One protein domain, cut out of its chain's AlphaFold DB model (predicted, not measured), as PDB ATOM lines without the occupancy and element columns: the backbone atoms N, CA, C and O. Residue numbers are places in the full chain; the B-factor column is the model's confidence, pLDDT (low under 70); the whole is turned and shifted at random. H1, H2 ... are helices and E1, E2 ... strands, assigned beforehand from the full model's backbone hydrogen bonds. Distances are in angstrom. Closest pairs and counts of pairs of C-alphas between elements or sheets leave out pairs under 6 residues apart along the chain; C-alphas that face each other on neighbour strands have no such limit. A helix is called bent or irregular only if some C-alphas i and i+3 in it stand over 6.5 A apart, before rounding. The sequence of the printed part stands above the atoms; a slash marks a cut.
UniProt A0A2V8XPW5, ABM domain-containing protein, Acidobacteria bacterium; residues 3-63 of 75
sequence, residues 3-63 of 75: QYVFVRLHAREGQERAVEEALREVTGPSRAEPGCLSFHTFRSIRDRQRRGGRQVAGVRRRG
ATOM      1  N   GLN A   3     200.016 157.792 184.369       83.38
ATOM      2  CA  GLN A   3     198.591 157.582 184.590       83.38
ATOM      3  C   GLN A   3     198.381 156.802 185.881       83.38
ATOM      4  O   GLN A   3     199.056 155.802 186.137       83.38
ATOM      5  N   TYR A   4     197.417 157.257 186.674       84.69
ATOM      6  CA  TYR A   4     197.030 156.640 187.934       84.69
ATOM      7  C   TYR A   4     195.564 156.232 187.842       84.69
ATOM      8  O   TYR A   4     194.706 157.057 187.532       84.69
ATOM      9  N   VAL A   5     195.280 154.962 188.113       86.69
ATOM     10  CA  VAL A   5     193.927 154.403 188.100       86.69
ATOM     11  C   VAL A   5     193.650 153.765 189.451       86.69
ATOM     12  O   VAL A   5     194.416 152.923 189.917       86.69
ATOM     13  N   PHE A   6     192.532 154.148 190.064       86.19
ATOM     14  CA  PHE A   6     192.040 153.556 191.303       86.19
ATOM     15  C   PHE A   6     190.674 152.929 191.052       86.19
ATOM     16  O   PHE A   6     189.739 153.606 190.630       86.19
ATOM     17  N   VAL A   7     190.557 151.636 191.337       86.12
ATOM     18  CA  VAL A   7     189.321 150.870 191.183       86.12
ATOM     19  C   VAL A   7     188.849 150.422 192.555       86.12
ATOM     20  O   VAL A   7     189.615 149.869 193.344       86.12
ATOM     21  N   ARG A   8     187.567 150.653 192.840       87.19
ATOM     22  CA  ARG A   8     186.903 150.178 194.054       87.19
ATOM     23  C   ARG A   8     186.006 149.007 193.697       87.19
ATOM     24  O   ARG A   8     185.116 149.140 192.863       87.19
ATOM     25  N   LEU A   9     186.233 147.884 194.357       85.25
ATOM     26  CA  LEU A   9     185.486 146.652 194.182       85.25
ATOM     27  C   LEU A   9     184.650 146.397 195.431       85.25
ATOM     28  O   LEU A   9     185.108 146.569 196.563       85.25
ATOM     29  N   HIS A  10     183.409 145.994 195.207       85.50
ATOM     30  CA  HIS A  10     182.481 145.608 196.256       85.50
ATOM     31  C   HIS A  10     182.248 144.109 196.140       85.50
ATOM     32  O   HIS A  10     181.660 143.654 195.159       85.50
ATOM     33  N   ALA A  11     182.726 143.349 197.123       84.56
ATOM     34  CA  ALA A  11     182.393 141.941 197.207       84.56
ATOM     35  C   ALA A  11     180.928 141.794 197.629       84.56
ATOM     36  O   ALA A  11     180.394 142.601 198.395       84.56
ATOM     37  N   ARG A  12     180.280 140.746 197.121       84.81
ATOM     38  CA  ARG A  12     179.024 140.270 197.706       84.81
ATOM     39  C   ARG A  12     179.317 139.703 199.097       84.81
ATOM     40  O   ARG A  12     180.437 139.262 199.349       84.81
ATOM     41  N   GLU A  13     178.314 139.698 199.968       82.12
ATOM     42  CA  GLU A  13     178.415 139.102 201.303       82.12
ATOM     43  C   GLU A  13     178.949 137.662 201.226       82.12
ATOM     44  O   GLU A  13     178.439 136.846 200.453       82.12
ATOM     45  N   GLY A  14     180.010 137.367 201.981       84.62
ATOM     46  CA  GLY A  14     180.657 136.051 202.020       84.62
ATOM     47  C   GLY A  14     181.612 135.761 200.855       84.62
ATOM     48  O   GLY A  14     182.243 134.706 200.840       84.62
ATOM     49  N   GLN A  15     181.745 136.672 199.885       87.56
ATOM     50  CA  GLN A  15     182.615 136.530 198.705       87.56
ATOM     51  C   GLN A  15     183.874 137.406 198.780       87.56
ATOM     52  O   GLN A  15     184.592 137.573 197.795       87.56
ATOM     53  N   GLU A  16     184.172 137.982 199.944       84.50
ATOM     54  CA  GLU A  16     185.333 138.849 200.142       84.50
ATOM     55  C   GLU A  16     186.633 138.117 199.825       84.50
ATOM     56  O   GLU A  16     187.498 138.666 199.145       84.50
ATOM     57  N   ARG A  17     186.754 136.863 200.275       85.75
ATOM     58  CA  ARG A  17     187.957 136.061 200.038       85.75
ATOM     59  C   ARG A  17     188.129 135.716 198.560       85.75
ATOM     60  O   ARG A  17     189.237 135.815 198.059       85.75
ATOM     61  N   ALA A  18     187.038 135.420 197.853       89.75
ATOM     62  CA  ALA A  18     187.078 135.135 196.419       89.75
ATOM     63  C   ALA A  18     187.563 136.347 195.606       89.75
ATOM     64  O   ALA A  18     188.381 136.210 194.701       89.75
ATOM     65  N   VAL A  19     187.116 137.559 195.957       88.75
ATOM     66  CA  VAL A  19     187.614 138.786 195.312       88.75
ATOM     67  C   VAL A  19     189.085 139.045 195.671       88.75
ATOM     68  O   VAL A  19     189.839 139.512 194.823       88.75
ATOM     69  N   GLU A  20     189.510 138.721 196.897       88.00
ATOM     70  CA  GLU A  20     190.909 138.872 197.329       88.00
ATOM     71  C   GLU A  20     191.839 137.916 196.571       88.00
ATOM     72  O   GLU A  20     192.884 138.332 196.068       88.00
ATOM     73  N   GLU A  21     191.430 136.654 196.432       91.56
ATOM     74  CA  GLU A  21     192.123 135.633 195.645       91.56
ATOM     75  C   GLU A  21     192.217 136.054 194.170       91.56
ATOM     76  O   GLU A  21     193.321 136.115 193.626       91.56
ATOM     77  N   ALA A  22     191.107 136.487 193.562       91.81
ATOM     78  CA  ALA A  22     191.095 136.969 192.179       91.81
ATOM     79  C   ALA A  22     192.018 138.186 191.971       91.81
ATOM     80  O   ALA A  22     192.756 138.258 190.988       91.81
ATOM     81  N   LEU A  23     192.029 139.144 192.908       91.62
ATOM     82  CA  LEU A  23     192.949 140.282 192.848       91.62
ATOM     83  C   LEU A  23     194.414 139.848 192.965       91.62
ATOM     84  O   LEU A  23     195.282 140.413 192.293       91.62
ATOM     85  N   ARG A  24     194.706 138.849 193.799       89.69
ATOM     86  CA  ARG A  24     196.058 138.305 193.956       89.69
ATOM     87  C   ARG A  24     196.539 137.624 192.678       89.69
ATOM     88  O   ARG A  24     197.683 137.853 192.282       89.69
ATOM     89  N   GLU A  25     195.676 136.853 192.022       93.75
ATOM     90  CA  GLU A  25     195.975 136.176 190.756       93.75
ATOM     91  C   GLU A  25     196.333 137.167 189.646       93.75
ATOM     92  O   GLU A  25     197.334 136.979 188.956       93.75
ATOM     93  N   VAL A  26     195.587 138.270 189.515       91.25
ATOM     94  CA  VAL A  26     195.856 139.269 188.466       91.25
ATOM     95  C   VAL A  26     197.008 140.215 188.806       91.25
ATOM     96  O   VAL A  26     197.582 140.816 187.900       91.25
ATOM     97  N   THR A  27     197.385 140.350 190.085       90.94
ATOM     98  CA  THR A  27     198.440 141.287 190.515       90.94
ATOM     99  C   THR A  27     199.790 140.962 189.879       90.94
ATOM    100  O   THR A  27     200.482 141.871 189.424       90.94
ATOM    101  N   GLY A  28     200.177 139.684 189.847       90.31
ATOM    102  CA  GLY A  28     201.452 139.251 189.264       90.31
ATOM    103  C   GLY A  28     201.559 139.606 187.775       90.31
ATOM    104  O   GLY A  28     202.437 140.392 187.413       90.31
ATOM    105  N   PRO A  29     200.640 139.106 186.929       92.56
ATOM    106  CA  PRO A  29     200.589 139.439 185.508       92.56
ATOM    107  C   PRO A  29     200.492 140.945 185.245       92.56
ATOM    108  O   PRO A  29     201.252 141.467 184.438       92.56
ATOM    109  N   SER A  30     199.643 141.667 185.988       88.81
ATOM    110  CA  SER A  30     199.463 143.114 185.788       88.81
ATOM    111  C   SER A  30     200.741 143.911 186.059       88.81
ATOM    112  O   SER A  30     200.982 144.927 185.417       88.81
ATOM    113  N   ARG A  31     201.587 143.465 187.001       89.31
ATOM    114  CA  ARG A  31     202.895 144.090 187.262       89.31
ATOM    115  C   ARG A  31     203.912 143.838 186.156       89.31
ATOM    116  O   ARG A  31     204.811 144.652 185.989       89.31
ATOM    117  N   ALA A  32     203.788 142.719 185.448       90.94
ATOM    118  CA  ALA A  32     204.662 142.368 184.337       90.94
ATOM    119  C   ALA A  32     204.268 143.071 183.026       90.94
ATOM    120  O   ALA A  32     205.043 143.048 182.071       90.94
ATOM    121  N   GLU A  33     203.089 143.705 182.965       89.50
ATOM    122  CA  GLU A  33     202.655 144.452 181.786       89.50
ATOM    123  C   GLU A  33     203.645 145.579 181.446       89.50
ATOM    124  O   GLU A  33     204.000 146.386 182.317       89.50
ATOM    125  N   PRO A  34     204.058 145.707 180.171       88.00
ATOM    126  CA  PRO A  34     204.868 146.827 179.724       88.00
ATOM    127  C   PRO A  34     204.216 148.164 180.076       88.00
ATOM    128  O   PRO A  34     203.055 148.428 179.766       88.00
ATOM    129  N   GLY A  35     204.981 149.023 180.744       87.25
ATOM    130  CA  GLY A  35     204.491 150.316 181.200       87.25
ATOM    131  C   GLY A  35     203.757 150.276 182.539       87.25
ATOM    132  O   GLY A  35     203.450 151.346 183.049       87.25
ATOM    133  N   CYS A  36     203.525 149.127 183.180       88.88
ATOM    134  CA  CYS A  36     203.119 149.124 184.585       88.88
ATOM    135  C   CYS A  36     204.291 149.599 185.460       88.88
ATOM    136  O   CYS A  36     205.363 149.002 185.474       88.88
ATOM    137  N   LEU A  37     204.093 150.698 186.190       89.00
ATOM    138  CA  LEU A  37     205.089 151.255 187.111       89.00
ATOM    139  C   LEU A  37     204.853 150.757 188.538       89.00
ATOM    140  O   LEU A  37     205.806 150.504 189.268       89.00
ATOM    141  N   SER A  38     203.590 150.604 188.945       86.56
ATOM    142  CA  SER A  38     203.232 149.941 190.198       86.56
ATOM    143  C   SER A  38     201.792 149.420 190.193       86.56
ATOM    144  O   SER A  38     200.914 149.970 189.530       86.56
ATOM    145  N   PHE A  39     201.546 148.358 190.965       90.62
ATOM    146  CA  PHE A  39     200.223 147.761 191.174       90.62
ATOM    147  C   PHE A  39     200.075 147.393 192.652       90.62
ATOM    148  O   PHE A  39     200.880 146.615 193.182       90.62
ATOM    149  N   HIS A  40     199.053 147.926 193.313       88.00
ATOM    150  CA  HIS A  40     198.784 147.728 194.734       88.00
ATOM    151  C   HIS A  40     197.333 147.313 194.961       88.00
ATOM    152  O   HIS A  40     196.415 147.917 194.414       88.00
ATOM    153  N   THR A  41     197.125 146.318 195.817       89.00
ATOM    154  CA  THR A  41     195.802 145.865 196.252       89.00
ATOM    155  C   THR A  41     195.651 146.122 197.741       89.00
ATOM    156  O   THR A  41     196.544 145.803 198.525       89.00
ATOM    157  N   PHE A  42     194.515 146.678 198.139       84.06
ATOM    158  CA  PHE A  42     194.191 146.993 199.523       84.06
ATOM    159  C   PHE A  42     192.839 146.391 199.882       84.06
ATOM    160  O   PHE A  42     191.864 146.523 199.138       84.06
ATOM    161  N   ARG A  43     192.757 145.793 201.068       79.69
ATOM    162  CA  ARG A  43     191.495 145.378 201.675       79.69
ATOM    163  C   ARG A  43     191.049 146.438 202.675       79.69
ATOM    164  O   ARG A  43     191.824 146.860 203.531       79.69
ATOM    165  N   SER A  44     189.802 146.884 202.564       75.00
ATOM    166  CA  SER A  44     189.223 147.821 203.524       75.00
ATOM    167  C   SER A  44     189.043 147.136 204.880       75.00
ATOM    168  O   SER A  44     188.420 146.082 204.981       75.00
ATOM    169  N   ILE A  45     189.566 147.760 205.936       72.12
ATOM    170  CA  ILE A  45     189.414 147.295 207.325       72.12
ATOM    171  C   ILE A  45     188.145 147.844 208.004       72.12
ATOM    172  O   ILE A  45     187.838 147.462 209.127       72.12
ATOM    173  N   ARG A  46     187.402 148.759 207.352       65.12
ATOM    174  CA  ARG A  46     186.246 149.472 207.941       65.12
ATOM    175  C   ARG A  46     184.881 149.049 207.380       65.12
ATOM    176  O   ARG A  46     183.932 149.825 207.448       65.12
ATOM    177  N   ASP A  47     184.729 147.828 206.874       57.34
ATOM    178  CA  ASP A  47     183.432 147.338 206.369       57.34
ATOM    179  C   ASP A  47     182.573 146.651 207.437       57.34
ATOM    180  O   ASP A  47     182.058 145.558 207.241       57.34
ATOM    181  N   ARG A  48     182.357 147.315 208.582       52.53
ATOM    182  CA  ARG A  48     181.363 146.853 209.570       52.53
ATOM    183  C   ARG A  48     179.926 147.282 209.222       52.53
ATOM    184  O   ARG A  48     178.984 146.780 209.820       52.53
ATOM    185  N   GLN A  49     179.735 148.208 208.273       56.41
ATOM    186  CA  GLN A  49     178.428 148.840 208.015       56.41
ATOM    187  C   GLN A  49     177.741 148.486 206.685       56.41
ATOM    188  O   GLN A  49     176.592 148.877 206.492       56.41
ATOM    189  N   ARG A  50     178.377 147.760 205.758       53.47
ATOM    190  CA  ARG A  50     177.709 147.301 204.525       53.47
ATOM    191  C   ARG A  50     177.860 145.790 204.379       53.47
ATOM    192  O   ARG A  50     178.910 145.258 204.701       53.47
ATOM    193  N   ARG A  51     176.788 145.130 203.925       56.12
ATOM    194  CA  ARG A  51     176.634 143.670 203.758       56.12
ATOM    195  C   ARG A  51     177.542 143.092 202.649       56.12
ATOM    196  O   ARG A  51     177.054 142.567 201.657       56.12
ATOM    197  N   GLY A  52     178.852 143.302 202.757       59.94
ATOM    198  CA  GLY A  52     179.859 142.915 201.766       59.94
ATOM    199  C   GLY A  52     181.118 143.784 201.859       59.94
ATOM    200  O   GLY A  52     181.032 145.017 201.837       59.94
ATOM    201  N   GLY A  53     182.289 143.157 201.987       65.56
ATOM    202  CA  GLY A  53     183.579 143.845 202.122       65.56
ATOM    203  C   GLY A  53     184.018 144.614 200.866       65.56
ATOM    204  O   GLY A  53     183.689 144.251 199.733       65.56
ATOM    205  N   ARG A  54     184.792 145.693 201.044       69.25
ATOM    206  CA  ARG A  54     185.377 146.492 199.955       69.25
ATOM    207  C   ARG A  54     186.851 146.179 199.753       69.25
ATOM    208  O   ARG A  54     187.631 146.076 200.700       69.25
ATOM    209  N   GLN A  55     187.245 146.140 198.490       72.69
ATOM    210  CA  GLN A  55     188.638 146.050 198.071       72.69
ATOM    211  C   GLN A  55     188.962 147.201 197.128       72.69
ATOM    212  O   GLN A  55     188.086 147.733 196.444       72.69
ATOM    213  N   VAL A  56     190.215 147.629 197.126       72.00
ATOM    214  CA  VAL A  56     190.703 148.698 196.262       72.00
ATOM    215  C   VAL A  56     191.928 148.191 195.527       72.00
ATOM    216  O   VAL A  56     192.861 147.701 196.155       72.00
ATOM    217  N   ALA A  57     191.938 148.338 194.209       74.00
ATOM    218  CA  ALA A  57     193.116 148.119 193.384       74.00
ATOM    219  C   ALA A  57     193.596 149.470 192.844       74.00
ATOM    220  O   ALA A  57     192.808 150.252 192.312       74.00
ATOM    221  N   GLY A  58     194.879 149.762 193.015       72.69
ATOM    222  CA  GLY A  58     195.542 150.956 192.509       72.69
ATOM    223  C   GLY A  58     196.636 150.569 191.528       72.69
ATOM    224  O   GLY A  58     197.460 149.705 191.826       72.69
ATOM    225  N   VAL A  59     196.660 151.220 190.371       79.50
ATOM    226  CA  VAL A  59     197.664 150.996 189.334       79.50
ATOM    227  C   VAL A  59     198.251 152.315 188.875       79.50
ATOM    228  O   VAL A  59     197.522 153.229 188.492       79.50
ATOM    229  N   ARG A  60     199.580 152.384 188.857       82.12
ATOM    230  CA  ARG A  60     200.347 153.440 188.204       82.12
ATOM    231  C   ARG A  60     200.956 152.868 186.936       82.12
ATOM    232  O   ARG A  60     201.669 151.867 186.992       82.12
ATOM    233  N   ARG A  61     200.714 153.511 185.798       79.81
ATOM    234  CA  ARG A  61     201.296 153.126 184.508       79.81
ATOM    235  C   ARG A  61     201.994 154.303 183.849       79.81
ATOM    236  O   ARG A  61     201.663 155.467 184.087       79.81
ATOM    237  N   ARG A  62     202.945 153.996 182.980       74.12
ATOM    238  CA  ARG A  62     203.534 154.924 182.031       74.12
ATOM    239  C   ARG A  62     202.440 155.309 181.040       74.12
ATOM    240  O   ARG A  62     201.857 154.459 180.376       74.12
ATOM    241  N   GLY A  63     202.139 156.595 180.984       65.19
ATOM    242  CA  GLY A  63     201.256 157.163 179.983       65.19
ATOM    243  C   GLY A  63     202.037 157.422 178.705       65.19
ATOM    244  O   GLY A  63     203.035 158.146 178.728       65.19
TER     245      GLY A  63
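Overview. This is residues 3 to 63 of the 75 residues of the protein "ABM domain-containing protein" of Acidobacteria bacterium (UniProt A0A2V8XPW5). A narrow three-stranded antiparallel sheet has one long helix, H1, running lengthwise over one face, with the other face bare. The loop of residues 44 to 53, between E2 and E3, lies at one end of this elongated two-layer slab. The printed part has 61 residues, with E1, H1, E2 and E3 along the chain and the sheet order E1, E3, E2; its class is mixed, helices and strands. It is only just loose, close to compact, with a radius of gyration of the C-alphas of 12.6 A and spans of 37 by 19 by 14 A.

Along the chain. E1, residues 3 to 10, begins at C-alpha 3 (198.591, 157.582, 184.590) and is 23.2 A long. H1, residues 16 to 32, begins at C-alpha 16 (185.333, 138.849, 200.142) and is 25.2 A long, with a kink of 26 degrees near residue 26. It is neither bent nor irregular, but only just: C-alphas 25 and 28 are 6.5 A apart. E2, residues 36 to 43, is 21.0 A long. E3, residues 54 to 62, is 26.9 A long and ends at C-alpha 62 (203.534, 154.924, 182.031).

Arrangement. E1 and E3 are antiparallel at 164 degrees, with N 5 and O 59 at 2.9 A, within hydrogen-bond range. E2 and E3 form a hairpin, antiparallel at 171 degrees, with N 40 and O 58 at 2.8 A. H1 is on the sheet at a height of 9.1 A, over E3 and E2, and runs along the strands, at 11 degrees to E2 on the local plane. The closest C-alphas of H1 and E2 are those of Arg 31 and Phe 39, 6.0 A apart; E1 and H1 are near each other. E1, H1 and E2 make a split strand-helix-strand unit, two strands running the same way with E3 between them, and its crossover is right-handed. In H1, 11 of 13 O i to N i+4 pairs are within hydrogen-bond range.

Size, cuts and confidence. The C-alphas farthest apart, those of Pro 34 and Gln 49, are 38.8 A apart. The printed part has no cut, and no link is long. Model confidence is under 70 at residues 46 to 54 and 63.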